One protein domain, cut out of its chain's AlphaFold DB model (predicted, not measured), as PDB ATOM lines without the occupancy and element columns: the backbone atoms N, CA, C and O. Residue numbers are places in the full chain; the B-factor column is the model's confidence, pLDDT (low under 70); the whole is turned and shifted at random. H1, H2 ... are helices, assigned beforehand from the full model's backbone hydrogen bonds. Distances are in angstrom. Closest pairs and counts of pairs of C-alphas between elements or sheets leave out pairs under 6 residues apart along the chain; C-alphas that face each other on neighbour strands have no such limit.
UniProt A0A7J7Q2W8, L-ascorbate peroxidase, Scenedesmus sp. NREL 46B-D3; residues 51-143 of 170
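Overview. This is residues 51 to 143 of the 170 residues of the protein "L-ascorbate peroxidase" of Scenedesmus sp. NREL 46B-D3 (UniProt A0A7J7Q2W8). Crossed helices H2 and H5 pack together as the core, with H1 at one end, H4 across H2, and short H3 touching H2. Residues 84 to 89 stick out. The printed part has 93 residues, five named helices, no named strand; it is all helix and compact, radius of gyration of the C-alphas 12.9 A, spans 38, 26 and 23 A.

Along the chain. H1, residues 51 to 63, starts at C-alpha 51 (-11.137, -20.794, -0.560). H2 is residues 69 to 80, H3 95 to 98, H4 109 to 115. H5, residues 127 to 141, 20.4 A from first to last C-alpha, ends at (-13.055, -31.337, -17.272).

Arrangement. H2 and H5 touch, opposite ways at a steep tilt of 40 degrees; their closest C-alphas, Ala 69 and Ala 138, are 4.4 A apart. H1 touches H5 with residues 57 to 61 alone, closest C-alphas Leu 60 and Ala 134, 6.4 A. Every O i to N i+4 pair is within hydrogen-bond range in H2 and H5, 8 of 9 in H1, 2 of 3 in H4; H3 is too short.

Size, cuts and confidence. The printed part has no cut. Links H2 to H3 and H4 to H5 are long. Residues 118 and 120 to 123 have pLDDT under 70.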
ATOM      1  N   ASP A  51      -9.922 -21.551  -0.253       85.81
ATOM      2  CA  ASP A  51     -11.137 -20.794  -0.560       85.81
ATOM      3  C   ASP A  51     -11.035 -20.091  -1.923       85.81
ATOM      4  O   ASP A  51     -11.923 -20.229  -2.768       85.81
ATOM      5  N   SER A  52      -9.923 -19.401  -2.196       84.69
ATOM      6  CA  SER A  52      -9.667 -18.766  -3.495       84.69
ATOM      7  C   SER A  52      -9.507 -19.806  -4.603       84.69
ATOM      8  O   SER A  52     -10.021 -19.609  -5.704       84.69
ATOM      9  N   LYS A  53      -8.864 -20.947  -4.324       85.94
ATOM     10  CA  LYS A  53      -8.756 -22.066  -5.272       85.94
ATOM     11  C   LYS A  53     -10.136 -22.614  -5.642       85.94
ATOM     12  O   LYS A  53     -10.408 -22.826  -6.824       85.94
ATOM     13  N   ALA A  54     -11.025 -22.789  -4.663       87.31
ATOM     14  CA  ALA A  54     -12.401 -23.221  -4.896       87.31
ATOM     15  C   ALA A  54     -13.212 -22.175  -5.679       87.31
ATOM     16  O   ALA A  54     -13.913 -22.531  -6.628       87.31
ATOM     17  N   ALA A  55     -13.078 -20.888  -5.346       87.25
ATOM     18  CA  ALA A  55     -13.753 -19.799  -6.052       87.25
ATOM     19  C   ALA A  55     -13.328 -19.710  -7.529       87.25
ATOM     20  O   ALA A  55     -14.177 -19.596  -8.416       87.25
ATOM     21  N   VAL A  56     -12.026 -19.828  -7.806       87.81
ATOM     22  CA  VAL A  56     -11.486 -19.839  -9.172       87.81
ATOM     23  C   VAL A  56     -11.946 -21.080  -9.927       87.81
ATOM     24  O   VAL A  56     -12.428 -20.961 -11.051       87.81
ATOM     25  N   ALA A  57     -11.891 -22.265  -9.314       88.25
ATOM     26  CA  ALA A  57     -12.379 -23.494  -9.939       88.25
ATOM     27  C   ALA A  57     -13.882 -23.422 -10.274       88.25
ATOM     28  O   ALA A  57     -14.301 -23.871 -11.341       88.25
ATOM     29  N   ALA A  58     -14.691 -22.822  -9.396       88.94
ATOM     30  CA  ALA A  58     -16.121 -22.616  -9.618       88.94
ATOM     31  C   ALA A  58     -16.421 -21.579 -10.715       88.94
ATOM     32  O   ALA A  58     -17.473 -21.639 -11.350       88.94
ATOM     33  N   ALA A  59     -15.525 -20.621 -10.940       89.06
ATOM     34  CA  ALA A  59     -15.638 -19.673 -12.042       89.06
ATOM     35  C   ALA A  59     -15.205 -20.300 -13.370       89.06
ATOM     36  O   ALA A  59     -15.940 -20.237 -14.356       89.06
ATOM     37  N   LEU A  60     -14.063 -20.993 -13.372       89.94
ATOM     38  CA  LEU A  60     -13.551 -21.699 -14.541       89.94
ATOM     39  C   LEU A  60     -14.518 -22.778 -15.024       89.94
ATOM     40  O   LEU A  60     -14.690 -22.912 -16.229       89.94
ATOM     41  N   SER A  61     -15.233 -23.470 -14.135       89.81
ATOM     42  CA  SER A  61     -16.220 -24.480 -14.545       89.81
ATOM     43  C   SER A  61     -17.418 -23.906 -15.311       89.81
ATOM     44  O   SER A  61     -18.018 -24.604 -16.130       89.81
ATOM     45  N   LYS A  62     -17.754 -22.625 -15.105       89.69
ATOM     46  CA  LYS A  62     -18.808 -21.923 -15.861       89.69
ATOM     47  C   LYS A  62     -18.330 -21.512 -17.254       89.69
ATOM     48  O   LYS A  62     -19.112 -21.487 -18.204       89.69
ATOM     49  N   ILE A  63     -17.045 -21.189 -17.371       89.19
ATOM     50  CA  ILE A  63     -16.438 -20.619 -18.576       89.19
ATOM     51  C   ILE A  63     -15.904 -21.729 -19.498       89.19
ATOM     52  O   ILE A  63     -16.169 -21.731 -20.707       89.19
ATOM     53  N   VAL A  64     -15.192 -22.700 -18.922       91.06
ATOM     54  CA  VAL A  64     -14.459 -23.787 -19.582       91.06
ATOM     55  C   VAL A  64     -15.276 -25.078 -19.529       91.06
ATOM     56  O   VAL A  64     -15.071 -25.968 -18.707       91.06
ATOM     57  N   THR A  65     -16.231 -25.196 -20.446       92.94
ATOM     58  CA  THR A  65     -17.003 -26.434 -20.630       92.94
ATOM     59  C   THR A  65     -16.212 -27.470 -21.435       92.94
ATOM     60  O   THR A  65     -15.274 -27.119 -22.151       92.94
ATOM     61  N   LYS A  66     -16.634 -28.746 -21.427       92.50
ATOM     62  CA  LYS A  66     -16.021 -29.820 -22.247       92.50
ATOM     63  C   LYS A  66     -15.846 -29.446 -23.726       92.50
ATOM     64  O   LYS A  66     -14.865 -29.833 -24.344       92.50
ATOM     65  N   GLN A  67     -16.776 -28.670 -24.285       93.06
ATOM     66  CA  GLN A  67     -16.723 -28.217 -25.681       93.06
ATOM     67  C   GLN A  67     -15.668 -27.123 -25.916       93.06
ATOM     68  O   GLN A  67     -15.114 -27.009 -27.006       93.06
ATOM     69  N   LYS A  68     -15.382 -26.312 -24.892       93.31
ATOM     70  CA  LYS A  68     -14.394 -25.224 -24.930       93.31
ATOM     71  C   LYS A  68     -13.014 -25.662 -24.426       93.31
ATOM     72  O   LYS A  68     -12.030 -24.982 -24.695       93.31
ATOM     73  N   ALA A  69     -12.914 -26.804 -23.750       93.81
ATOM     74  CA  ALA A  69     -11.657 -27.337 -23.235       93.81
ATOM     75  C   ALA A  69     -10.532 -27.421 -24.295       93.81
ATOM     76  O   ALA A  69      -9.432 -26.959 -23.996       93.81
ATOM     77  N   PRO A  70     -10.768 -27.870 -25.550       94.62
ATOM     78  CA  PRO A  70      -9.702 -27.930 -26.553       94.62
ATOM     79  C   PRO A  70      -9.116 -26.559 -26.908       94.62
ATOM     80  O   PRO A  70      -7.909 -26.438 -27.101       94.62
ATOM     81  N   VAL A  71      -9.950 -25.511 -26.987       94.56
ATOM     82  CA  VAL A  71      -9.455 -24.160 -27.296       94.56
ATOM     83  C   VAL A  71      -8.709 -23.552 -26.112       94.56
ATOM     84  O   VAL A  71      -7.696 -22.899 -26.330       94.56
ATOM     85  N   MET A  72      -9.150 -23.812 -24.878       94.38
ATOM     86  CA  MET A  72      -8.464 -23.325 -23.676       94.38
ATOM     87  C   MET A  72      -7.116 -24.007 -23.468       94.38
ATOM     88  O   MET A  72      -6.130 -23.339 -23.175       94.38
ATOM     89  N   LEU A  73      -7.056 -25.322 -23.682       94.62
ATOM     90  CA  LEU A  73      -5.804 -26.064 -23.609       94.62
ATOM     91  C   LEU A  73      -4.816 -25.587 -24.679       94.62
ATOM     92  O   LEU A  73      -3.643 -25.383 -24.384       94.62
ATOM     93  N   ARG A  74      -5.299 -25.353 -25.908       94.69
ATOM     94  CA  ARG A  74      -4.465 -24.809 -26.984       94.69
ATOM     95  C   ARG A  74      -3.987 -23.389 -26.675       94.69
ATOM     96  O   ARG A  74      -2.825 -23.105 -26.916       94.69
ATOM     97  N   LEU A  75      -4.840 -22.525 -26.124       94.00
ATOM     98  CA  LEU A  75      -4.453 -21.173 -25.710       94.00
ATOM     99  C   LEU A  75      -3.311 -21.218 -24.685       94.00
ATOM    100  O   LEU A  75      -2.290 -20.576 -24.894       94.00
ATOM    101  N   ALA A  76      -3.451 -22.030 -23.634       94.38
ATOM    102  CA  ALA A  76      -2.424 -22.176 -22.604       94.38
ATOM    103  C   ALA A  76      -1.109 -22.759 -23.148       94.38
ATOM    104  O   ALA A  76      -0.031 -22.354 -22.726       94.38
ATOM    105  N   TYR A  77      -1.192 -23.696 -24.098       94.00
ATOM    106  CA  TYR A  77      -0.006 -24.233 -24.762       94.00
ATOM    107  C   TYR A  77       0.699 -23.181 -25.621       94.00
ATOM    108  O   TYR A  77       1.910 -23.047 -25.520       94.00
ATOM    109  N   HIS A  78      -0.043 -22.443 -26.451       92.94
ATOM    110  CA  HIS A  78       0.541 -21.437 -27.340       92.94
ATOM    111  C   HIS A  78       1.179 -20.276 -26.567       92.94
ATOM    112  O   HIS A  78       2.215 -19.793 -27.000       92.94
ATOM    113  N   ASP A  79       0.617 -19.890 -25.418       91.81
ATOM    114  CA  ASP A  79       1.228 -18.899 -24.523       91.81
ATOM    115  C   ASP A  79       2.548 -19.422 -23.930       91.81
ATOM    116  O   ASP A  79       3.543 -18.722 -23.878       91.81
ATOM    117  N   ALA A  80       2.612 -20.699 -23.540       90.88
ATOM    118  CA  ALA A  80       3.838 -21.283 -22.990       90.88
ATOM    119  C   ALA A  80       4.906 -21.627 -24.048       90.88
ATOM    120  O   ALA A  80       6.087 -21.741 -23.715       90.88
ATOM    121  N   ALA A  81       4.503 -21.854 -25.301       89.00
ATOM    122  CA  ALA A  81       5.368 -22.367 -26.362       89.00
ATOM    123  C   ALA A  81       6.340 -21.324 -26.938       89.00
ATOM    124  O   ALA A  81       7.247 -21.702 -27.676       89.00
ATOM    125  N   THR A  82       6.183 -20.047 -26.586       85.81
ATOM    126  CA  THR A  82       7.092 -18.956 -26.972       85.81
ATOM    127  C   THR A  82       8.402 -18.960 -26.177       85.81
ATOM    128  O   THR A  82       9.328 -18.234 -26.523       85.81
ATOM    129  N   PHE A  83       8.512 -19.785 -25.126       88.19
ATOM    130  CA  PHE A  83       9.682 -19.809 -24.251       88.19
ATOM    131  C   PHE A  83      10.974 -20.193 -24.987       88.19
ATOM    132  O   PHE A  83      11.114 -21.309 -25.499       88.19
ATOM    133  N   SER A  84      11.967 -19.305 -24.936       84.62
ATOM    134  CA  SER A  84      13.307 -19.534 -25.470       84.62
ATOM    135  C   SER A  84      14.332 -19.614 -24.344       84.62
ATOM    136  O   SER A  84      14.704 -18.614 -23.737       84.62
ATOM    137  N   ALA A  85      14.884 -20.806 -24.096       85.44
ATOM    138  CA  ALA A  85      15.939 -20.981 -23.089       85.44
ATOM    139  C   ALA A  85      17.240 -20.227 -23.434       85.44
ATOM    140  O   ALA A  85      18.024 -19.917 -22.541       85.44
ATOM    141  N   ALA A  86      17.481 -19.950 -24.722       81.12
ATOM    142  CA  ALA A  86      18.675 -19.247 -25.184       81.12
ATOM    143  C   ALA A  86      18.593 -17.733 -24.943       81.12
ATOM    144  O   ALA A  86      19.594 -17.121 -24.578       81.12
ATOM    145  N   ALA A  87      17.412 -17.143 -25.147       79.69
ATOM    146  CA  ALA A  87      17.172 -15.717 -24.929       79.69
ATOM    147  C   ALA A  87      16.669 -15.412 -23.505       79.69
ATOM    148  O   ALA A  87      16.812 -14.288 -23.030       79.69
ATOM    149  N   GLY A  88      16.154 -16.420 -22.793       82.19
ATOM    150  CA  GLY A  88      15.593 -16.265 -21.453       82.19
ATOM    151  C   GLY A  88      14.274 -15.490 -21.444       82.19
ATOM    152  O   GLY A  88      13.929 -14.911 -20.415       82.19
ATOM    153  N   ASP A  89      13.567 -15.458 -22.573       82.56
ATOM    154  CA  ASP A  89      12.325 -14.725 -22.779       82.56
ATOM    155  C   ASP A  89      11.165 -15.640 -23.206       82.56
ATOM    156  O   ASP A  89      11.313 -16.851 -23.414       82.56
ATOM    157  N   GLY A  90       9.985 -15.030 -23.249       85.56
ATOM    158  CA  GLY A  90       8.708 -15.671 -23.514       85.56
ATOM    159  C   GLY A  90       8.219 -16.624 -22.426       85.56
ATOM    160  O   GLY A  90       8.637 -16.567 -21.263       85.56
ATOM    161  N   GLY A  91       7.315 -17.520 -22.813       88.94
ATOM    162  CA  GLY A  91       6.682 -18.489 -21.930       88.94
ATOM    163  C   GLY A  91       5.338 -18.009 -21.382       88.94
ATOM    164  O   GLY A  91       4.778 -17.042 -21.872       88.94
ATOM    165  N   PRO A  92       4.787 -18.687 -20.358       90.62
ATOM    166  CA  PRO A  92       3.413 -18.470 -19.909       90.62
ATOM    167  C   PRO A  92       3.275 -17.138 -19.156       90.62
ATOM    168  O   PRO A  92       3.304 -17.104 -17.922       90.62
ATOM    169  N   ASN A  93       3.168 -16.047 -19.901       90.50
ATOM    170  CA  ASN A  93       3.157 -14.664 -19.435       90.50
ATOM    171  C   ASN A  93       1.937 -13.890 -19.985       90.50
ATOM    172  O   ASN A  93       1.857 -12.678 -19.807       90.50
ATOM    173  N   ALA A  94       0.974 -14.559 -20.630       90.75
ATOM    174  CA  ALA A  94      -0.155 -13.935 -21.320       90.75
ATOM    175  C   ALA A  94       0.230 -12.942 -22.437       90.75
ATOM    176  O   ALA A  94      -0.582 -12.076 -22.782       90.75
ATOM    177  N   SER A  95       1.412 -13.060 -23.053       90.50
ATOM    178  CA  SER A  95       1.767 -12.306 -24.268       90.50
ATOM    179  C   SER A  95       0.841 -12.653 -25.431       90.50
ATOM    180  O   SER A  95       0.614 -11.819 -26.311       90.50
ATOM    181  N   ILE A  96       0.227 -13.847 -25.398       88.19
ATOM    182  CA  ILE A  96      -0.644 -14.348 -26.458       88.19
ATOM    183  C   ILE A  96      -1.779 -13.387 -26.813       88.19
ATOM    184  O   ILE A  96      -2.243 -13.390 -27.952       88.19
ATOM    185  N   GLN A  97      -2.204 -12.528 -25.879       88.88
ATOM    186  CA  GLN A  97      -3.209 -11.488 -26.113       88.88
ATOM    187  C   GLN A  97      -2.804 -10.488 -27.208       88.88
ATOM    188  O   GLN A  97      -3.664  -9.986 -27.932       88.88
ATOM    189  N   PHE A  98      -1.501 -10.245 -27.371       88.56
ATOM    190  CA  PHE A  98      -0.924  -9.356 -28.382       88.56
ATOM    191  C   PHE A  98      -0.600 -10.082 -29.696       88.56
ATOM    192  O   PHE A  98      -0.276  -9.448 -30.695       88.56
ATOM    193  N   GLU A  99      -0.708 -11.412 -29.717       88.38
ATOM    194  CA  GLU A  99      -0.249 -12.270 -30.815       88.38
ATOM    195  C   GLU A  99      -1.393 -13.029 -31.505       88.38
ATOM    196  O   GLU A  99      -1.166 -13.903 -32.344       88.38
ATOM    197  N   LEU A 100      -2.646 -12.712 -31.171       87.75
ATOM    198  CA  LEU A 100      -3.834 -13.412 -31.678       87.75
ATOM    199  C   LEU A 100      -4.047 -13.286 -33.196       87.75
ATOM    200  O   LEU A 100      -4.881 -14.006 -33.753       87.75
ATOM    201  N   ASP A 101      -3.345 -12.360 -33.849       88.44
ATOM    202  CA  ASP A 101      -3.382 -12.152 -35.300       88.44
ATOM    203  C   ASP A 101      -2.362 -13.009 -36.065       88.44
ATOM    204  O   ASP A 101      -2.453 -13.114 -37.290       88.44
ATOM    205  N   ARG A 102      -1.431 -13.672 -35.363       87.12
ATOM    206  CA  ARG A 102      -0.465 -14.580 -35.990       87.12
ATOM    207  C   ARG A 102      -1.170 -15.827 -36.554       87.12
ATOM    208  O   ARG A 102      -2.112 -16.335 -35.931       87.12
ATOM    209  N   PRO A 103      -0.745 -16.355 -37.717       87.69
ATOM    210  CA  PRO A 103      -1.418 -17.482 -38.368       87.69
ATOM    211  C   PRO A 103      -1.467 -18.748 -37.493       87.69
ATOM    212  O   PRO A 103      -2.471 -19.467 -37.503       87.69
ATOM    213  N   GLU A 104      -0.444 -18.995 -36.675       85.31
ATOM    214  CA  GLU A 104      -0.386 -20.093 -35.705       85.31
ATOM    215  C   GLU A 104      -1.462 -19.998 -34.609       85.31
ATOM    216  O   GLU A 104      -1.944 -21.027 -34.119       85.31
ATOM    217  N   ASN A 105      -1.909 -18.782 -34.282       88.88
ATOM    218  CA  ASN A 105      -2.890 -18.488 -33.235       88.88
ATOM    219  C   ASN A 105      -4.327 -18.383 -33.778       88.88
ATOM    220  O   ASN A 105      -5.261 -17.993 -33.066       88.88
ATOM    221  N   SER A 106      -4.544 -18.793 -35.032       89.19
ATOM    222  CA  SER A 106      -5.863 -18.776 -35.658       89.19
ATOM    223  C   SER A 106      -6.900 -19.559 -34.842       89.19
ATOM    224  O   SER A 106      -6.726 -20.731 -34.489       89.19
ATOM    225  N   GLY A 107      -8.009 -18.884 -34.529       88.19
ATOM    226  CA  GLY A 107      -9.103 -19.438 -33.734       88.19
ATOM    227  C   GLY A 107      -8.910 -19.368 -32.214       88.19
ATOM    228  O   GLY A 107      -9.787 -19.859 -31.498       88.19
ATOM    229  N   LEU A 108      -7.837 -18.744 -31.706       92.19
ATOM    230  CA  LEU A 108      -7.612 -18.539 -30.266       92.19
ATOM    231  C   LEU A 108      -8.287 -17.284 -29.707       92.19
ATOM    232  O   LEU A 108      -8.581 -17.247 -28.515       92.19
ATOM    233  N   LYS A 109      -8.684 -16.326 -30.558       91.38
ATOM    234  CA  LYS A 109      -9.478 -15.143 -30.157       91.38
ATOM    235  C   LYS A 109     -10.724 -15.500 -29.343       91.38
ATOM    236  O   LYS A 109     -11.097 -14.796 -28.414       91.38
ATOM    237  N   ARG A 110     -11.380 -16.620 -29.671       90.56
ATOM    238  CA  ARG A 110     -12.549 -17.112 -28.917       90.56
ATOM    239  C   ARG A 110     -12.181 -17.657 -27.534       90.56
ATOM    240  O   ARG A 110     -13.027 -17.621 -26.654       90.56
ATOM    241  N   GLY A 111     -10.968 -18.188 -27.372       89.44
ATOM    242  CA  GLY A 111     -10.428 -18.638 -26.092       89.44
ATOM    243  C   GLY A 111     -10.038 -17.453 -25.217       89.44
ATOM    244  O   GLY A 111     -10.423 -17.406 -24.059       89.44
ATOM    245  N   TRP A 112      -9.377 -16.448 -25.797       92.00
ATOM    246  CA  TRP A 112      -9.021 -15.224 -25.078       92.00
ATOM    247  C   TRP A 112     -10.249 -14.497 -24.512       92.00
ATOM    248  O   TRP A 112     -10.294 -14.194 -23.326       92.00
ATOM    249  N   LYS A 113     -11.324 -14.374 -25.304       90.81
ATOM    250  CA  LYS A 113     -12.610 -13.819 -24.837       90.81
ATOM    251  C   LYS A 113     -13.211 -14.532 -23.621       90.81
ATOM    252  O   LYS A 113     -14.054 -13.960 -22.944       90.81
ATOM    253  N   LEU A 114     -12.856 -15.795 -23.376       89.69
ATOM    254  CA  LEU A 114     -13.297 -16.530 -22.189       89.69
ATOM    255  C   LEU A 114     -12.482 -16.148 -20.950       89.69
ATOM    256  O   LEU A 114     -13.028 -16.156 -19.857       89.69
ATOM    257  N   ILE A 115     -11.207 -15.798 -21.120       88.62
ATOM    258  CA  ILE A 115     -10.366 -15.260 -20.045       88.62
ATOM    259  C   ILE A 115     -10.797 -13.829 -19.707       88.62
ATOM    260  O   ILE A 115     -10.966 -13.514 -18.536       88.62
ATOM    261  N   GLU A 116     -11.090 -13.008 -20.722       87.31
ATOM    262  CA  GLU A 116     -11.598 -11.634 -20.553       87.31
ATOM    263  C   GLU A 116     -12.962 -11.562 -19.852       87.31
ATOM    264  O   GLU A 116     -13.319 -10.524 -19.308       87.31
ATOM    265  N   GLN A 117     -13.741 -12.651 -19.845       82.88
ATOM    266  CA  GLN A 117     -14.979 -12.729 -19.054       82.88
ATOM    267  C   GLN A 117     -14.721 -12.699 -17.541       82.88
ATOM    268  O   GLN A 117     -15.672 -12.543 -16.774       82.88
ATOM    269  N   GLY A 118     -13.458 -12.828 -17.129       69.19
ATOM    270  CA  GLY A 118     -13.015 -12.643 -15.762       69.19
ATOM    271  C   GLY A 118     -13.346 -13.823 -14.855       69.19
ATOM    272  O   GLY A 118     -14.107 -14.741 -15.169       69.19
ATOM    273  N   THR A 119     -12.746 -13.796 -13.672       71.62
ATOM    274  CA  THR A 119     -13.121 -14.664 -12.553       71.62
ATOM    275  C   THR A 119     -13.371 -13.770 -11.339       71.62
ATOM    276  O   THR A 119     -12.797 -12.691 -11.265       71.62
ATOM    277  N   PRO A 120     -14.152 -14.191 -10.329       59.06
ATOM    278  CA  PRO A 120     -14.311 -13.435  -9.084       59.06
ATOM    279  C   PRO A 120     -12.998 -13.263  -8.293       59.06
ATOM    280  O   PRO A 120     -12.990 -12.601  -7.262       59.06
ATOM    281  N   ALA A 121     -11.892 -13.861  -8.753       60.91
ATOM    282  CA  ALA A 121     -10.541 -13.590  -8.275       60.91
ATOM    283  C   ALA A 121      -9.823 -12.484  -9.083       60.91
ATOM    284  O   ALA A 121      -8.610 -12.324  -8.925       60.91
ATOM    285  N   GLU A 122     -10.537 -11.734  -9.934       61.59
ATOM    286  CA  GLU A 122     -10.038 -10.530 -10.609       61.59
ATOM    287  C   GLU A 122      -9.376  -9.599  -9.583       61.59
ATOM    288  O   GLU A 122      -9.966  -9.234  -8.566       61.59
ATOM    289  N   GLY A 123      -8.097  -9.292  -9.812       66.31
ATOM    290  CA  GLY A 123      -7.257  -8.507  -8.903       66.31
ATOM    291  C   GLY A 123      -6.335  -9.319  -7.981       66.31
ATOM    292  O   GLY A 123      -5.369  -8.758  -7.474       66.31
ATOM    293  N   LYS A 124      -6.562 -10.631  -7.795       75.75
ATOM    294  CA  LYS A 124      -5.644 -11.537  -7.057       75.75
ATOM    295  C   LYS A 124      -4.735 -12.371  -7.964       75.75
ATOM    296  O   LYS A 124      -3.756 -12.948  -7.475       75.75
ATOM    297  N   LEU A 125      -5.094 -12.486  -9.240       85.44
ATOM    298  CA  LEU A 125      -4.423 -13.290 -10.259       85.44
ATOM    299  C   LEU A 125      -4.129 -12.429 -11.486       85.44
ATOM    300  O   LEU A 125      -4.930 -11.561 -11.827       85.44
ATOM    301  N   SER A 126      -2.995 -12.695 -12.127       89.19
ATOM    302  CA  SER A 126      -2.654 -12.148 -13.441       89.19
ATOM    303  C   SER A 126      -3.405 -12.885 -14.552       89.19
ATOM    304  O   SER A 126      -3.899 -14.002 -14.350       89.19
ATOM    305  N   ASN A 127      -3.475 -12.297 -15.745       90.12
ATOM    306  CA  ASN A 127      -4.047 -12.984 -16.905       90.12
ATOM    307  C   ASN A 127      -3.246 -14.246 -17.251       90.12
ATOM    308  O   ASN A 127      -3.833 -15.274 -17.588       90.12
ATOM    309  N   ALA A 128      -1.926 -14.208 -17.080       91.00
ATOM    310  CA  ALA A 128      -1.033 -15.348 -17.237       91.00
ATOM    311  C   ALA A 128      -1.405 -16.505 -16.293       91.00
ATOM    312  O   ALA A 128      -1.441 -17.673 -16.695       91.00
ATOM    313  N   ASP A 129      -1.753 -16.197 -15.040       91.75
ATOM    314  CA  ASP A 129      -2.250 -17.205 -14.105       91.75
ATOM    315  C   ASP A 129      -3.611 -17.763 -14.530       91.75
ATOM    316  O   ASP A 129      -3.823 -18.975 -14.459       91.75
ATOM    317  N   LEU A 130      -4.524 -16.913 -15.009       91.31
ATOM    318  CA  LEU A 130      -5.834 -17.351 -15.495       91.31
ATOM    319  C   LEU A 130      -5.716 -18.282 -16.705       91.31
ATOM    320  O   LEU A 130      -6.402 -19.304 -16.744       91.31
ATOM    321  N   VAL A 131      -4.831 -17.980 -17.656       92.69
ATOM    322  CA  VAL A 131      -4.560 -18.827 -18.826       92.69
ATOM    323  C   VAL A 131      -4.032 -20.196 -18.389       92.69
ATOM    324  O   VAL A 131      -4.568 -21.228 -18.807       92.69
ATOM    325  N   ALA A 132      -3.045 -20.231 -17.489       93.19
ATOM    326  CA  ALA A 132      -2.474 -21.479 -16.988       93.19
ATOM    327  C   ALA A 132      -3.497 -22.323 -16.203       93.19
ATOM    328  O   ALA A 132      -3.619 -23.534 -16.421       93.19
ATOM    329  N   LEU A 133      -4.276 -21.690 -15.322       93.25
ATOM    330  CA  LEU A 133      -5.323 -22.351 -14.541       93.25
ATOM    331  C   LEU A 133      -6.466 -22.853 -15.430       93.25
ATOM    332  O   LEU A 133      -6.967 -23.959 -15.217       93.25
ATOM    333  N   ALA A 134      -6.859 -22.091 -16.452       93.31
ATOM    334  CA  ALA A 134      -7.879 -22.506 -17.409       93.31
ATOM    335  C   ALA A 134      -7.427 -23.708 -18.249       93.31
ATOM    336  O   ALA A 134      -8.228 -24.615 -18.488       93.31
ATOM    337  N   GLY A 135      -6.153 -23.757 -18.652       94.00
ATOM    338  CA  GLY A 135      -5.561 -24.914 -19.324       94.00
ATOM    339  C   GLY A 135      -5.593 -26.174 -18.452       94.00
ATOM    340  O   GLY A 135      -6.063 -27.223 -18.893       94.00
ATOM    341  N   ALA A 136      -5.189 -26.065 -17.184       94.56
ATOM    342  CA  ALA A 136      -5.269 -27.176 -16.232       94.56
ATOM    343  C   ALA A 136      -6.718 -27.620 -15.962       94.56
ATOM    344  O   ALA A 136      -7.016 -28.816 -15.924       94.56
ATOM    345  N   HIS A 137      -7.647 -26.670 -15.831       93.88
ATOM    346  CA  HIS A 137      -9.067 -26.974 -15.660       93.88
ATOM    347  C   HIS A 137      -9.659 -27.675 -16.892       93.88
ATOM    348  O   HIS A 137     -10.455 -28.602 -16.746       93.88
ATOM    349  N   ALA A 138      -9.237 -27.294 -18.103       94.62
ATOM    350  CA  ALA A 138      -9.653 -27.952 -19.340       94.62
ATOM    351  C   ALA A 138      -9.291 -29.447 -19.348       94.62
ATOM    352  O   ALA A 138     -10.122 -30.274 -19.728       94.62
ATOM    353  N   VAL A 139      -8.095 -29.806 -18.866       95.12
ATOM    354  CA  VAL A 139      -7.663 -31.207 -18.718       95.12
ATOM    355  C   VAL A 139      -8.559 -31.955 -17.730       95.12
ATOM    356  O   VAL A 139      -9.072 -33.026 -18.058       95.12
ATOM    357  N   ALA A 140      -8.812 -31.376 -16.554       94.25
ATOM    358  CA  ALA A 140      -9.655 -31.991 -15.528       94.25
ATOM    359  C   ALA A 140     -11.101 -32.220 -16.015       94.25
ATOM    360  O   ALA A 140     -11.671 -33.294 -15.822       94.25
ATOM    361  N   VAL A 141     -11.689 -31.246 -16.718       93.94
ATOM    362  CA  VAL A 141     -13.055 -31.337 -17.272       93.94
ATOM    363  C   VAL A 141     -13.172 -32.425 -18.346       93.94
ATOM    364  O   VAL A 141     -14.234 -33.040 -18.501       93.94
ATOM    365  N   CYS A 142     -12.086 -32.707 -19.063       93.62
ATOM    366  CA  CYS A 142     -11.995 -33.800 -20.028       93.62
ATOM    367  C   CYS A 142     -11.739 -35.180 -19.391       93.62
ATOM    368  O   CYS A 142     -11.643 -36.161 -20.124       93.62
ATOM    369  N   GLY A 143     -11.680 -35.285 -18.058       92.62
ATOM    370  CA  GLY A 143     -11.412 -36.536 -17.341       92.62
ATOM    371  C   GLY A 143      -9.928 -36.815 -17.093       92.62
ATOM    372  O   GLY A 143      -9.575 -37.931 -16.722       92.62
TER     373      GLY A 143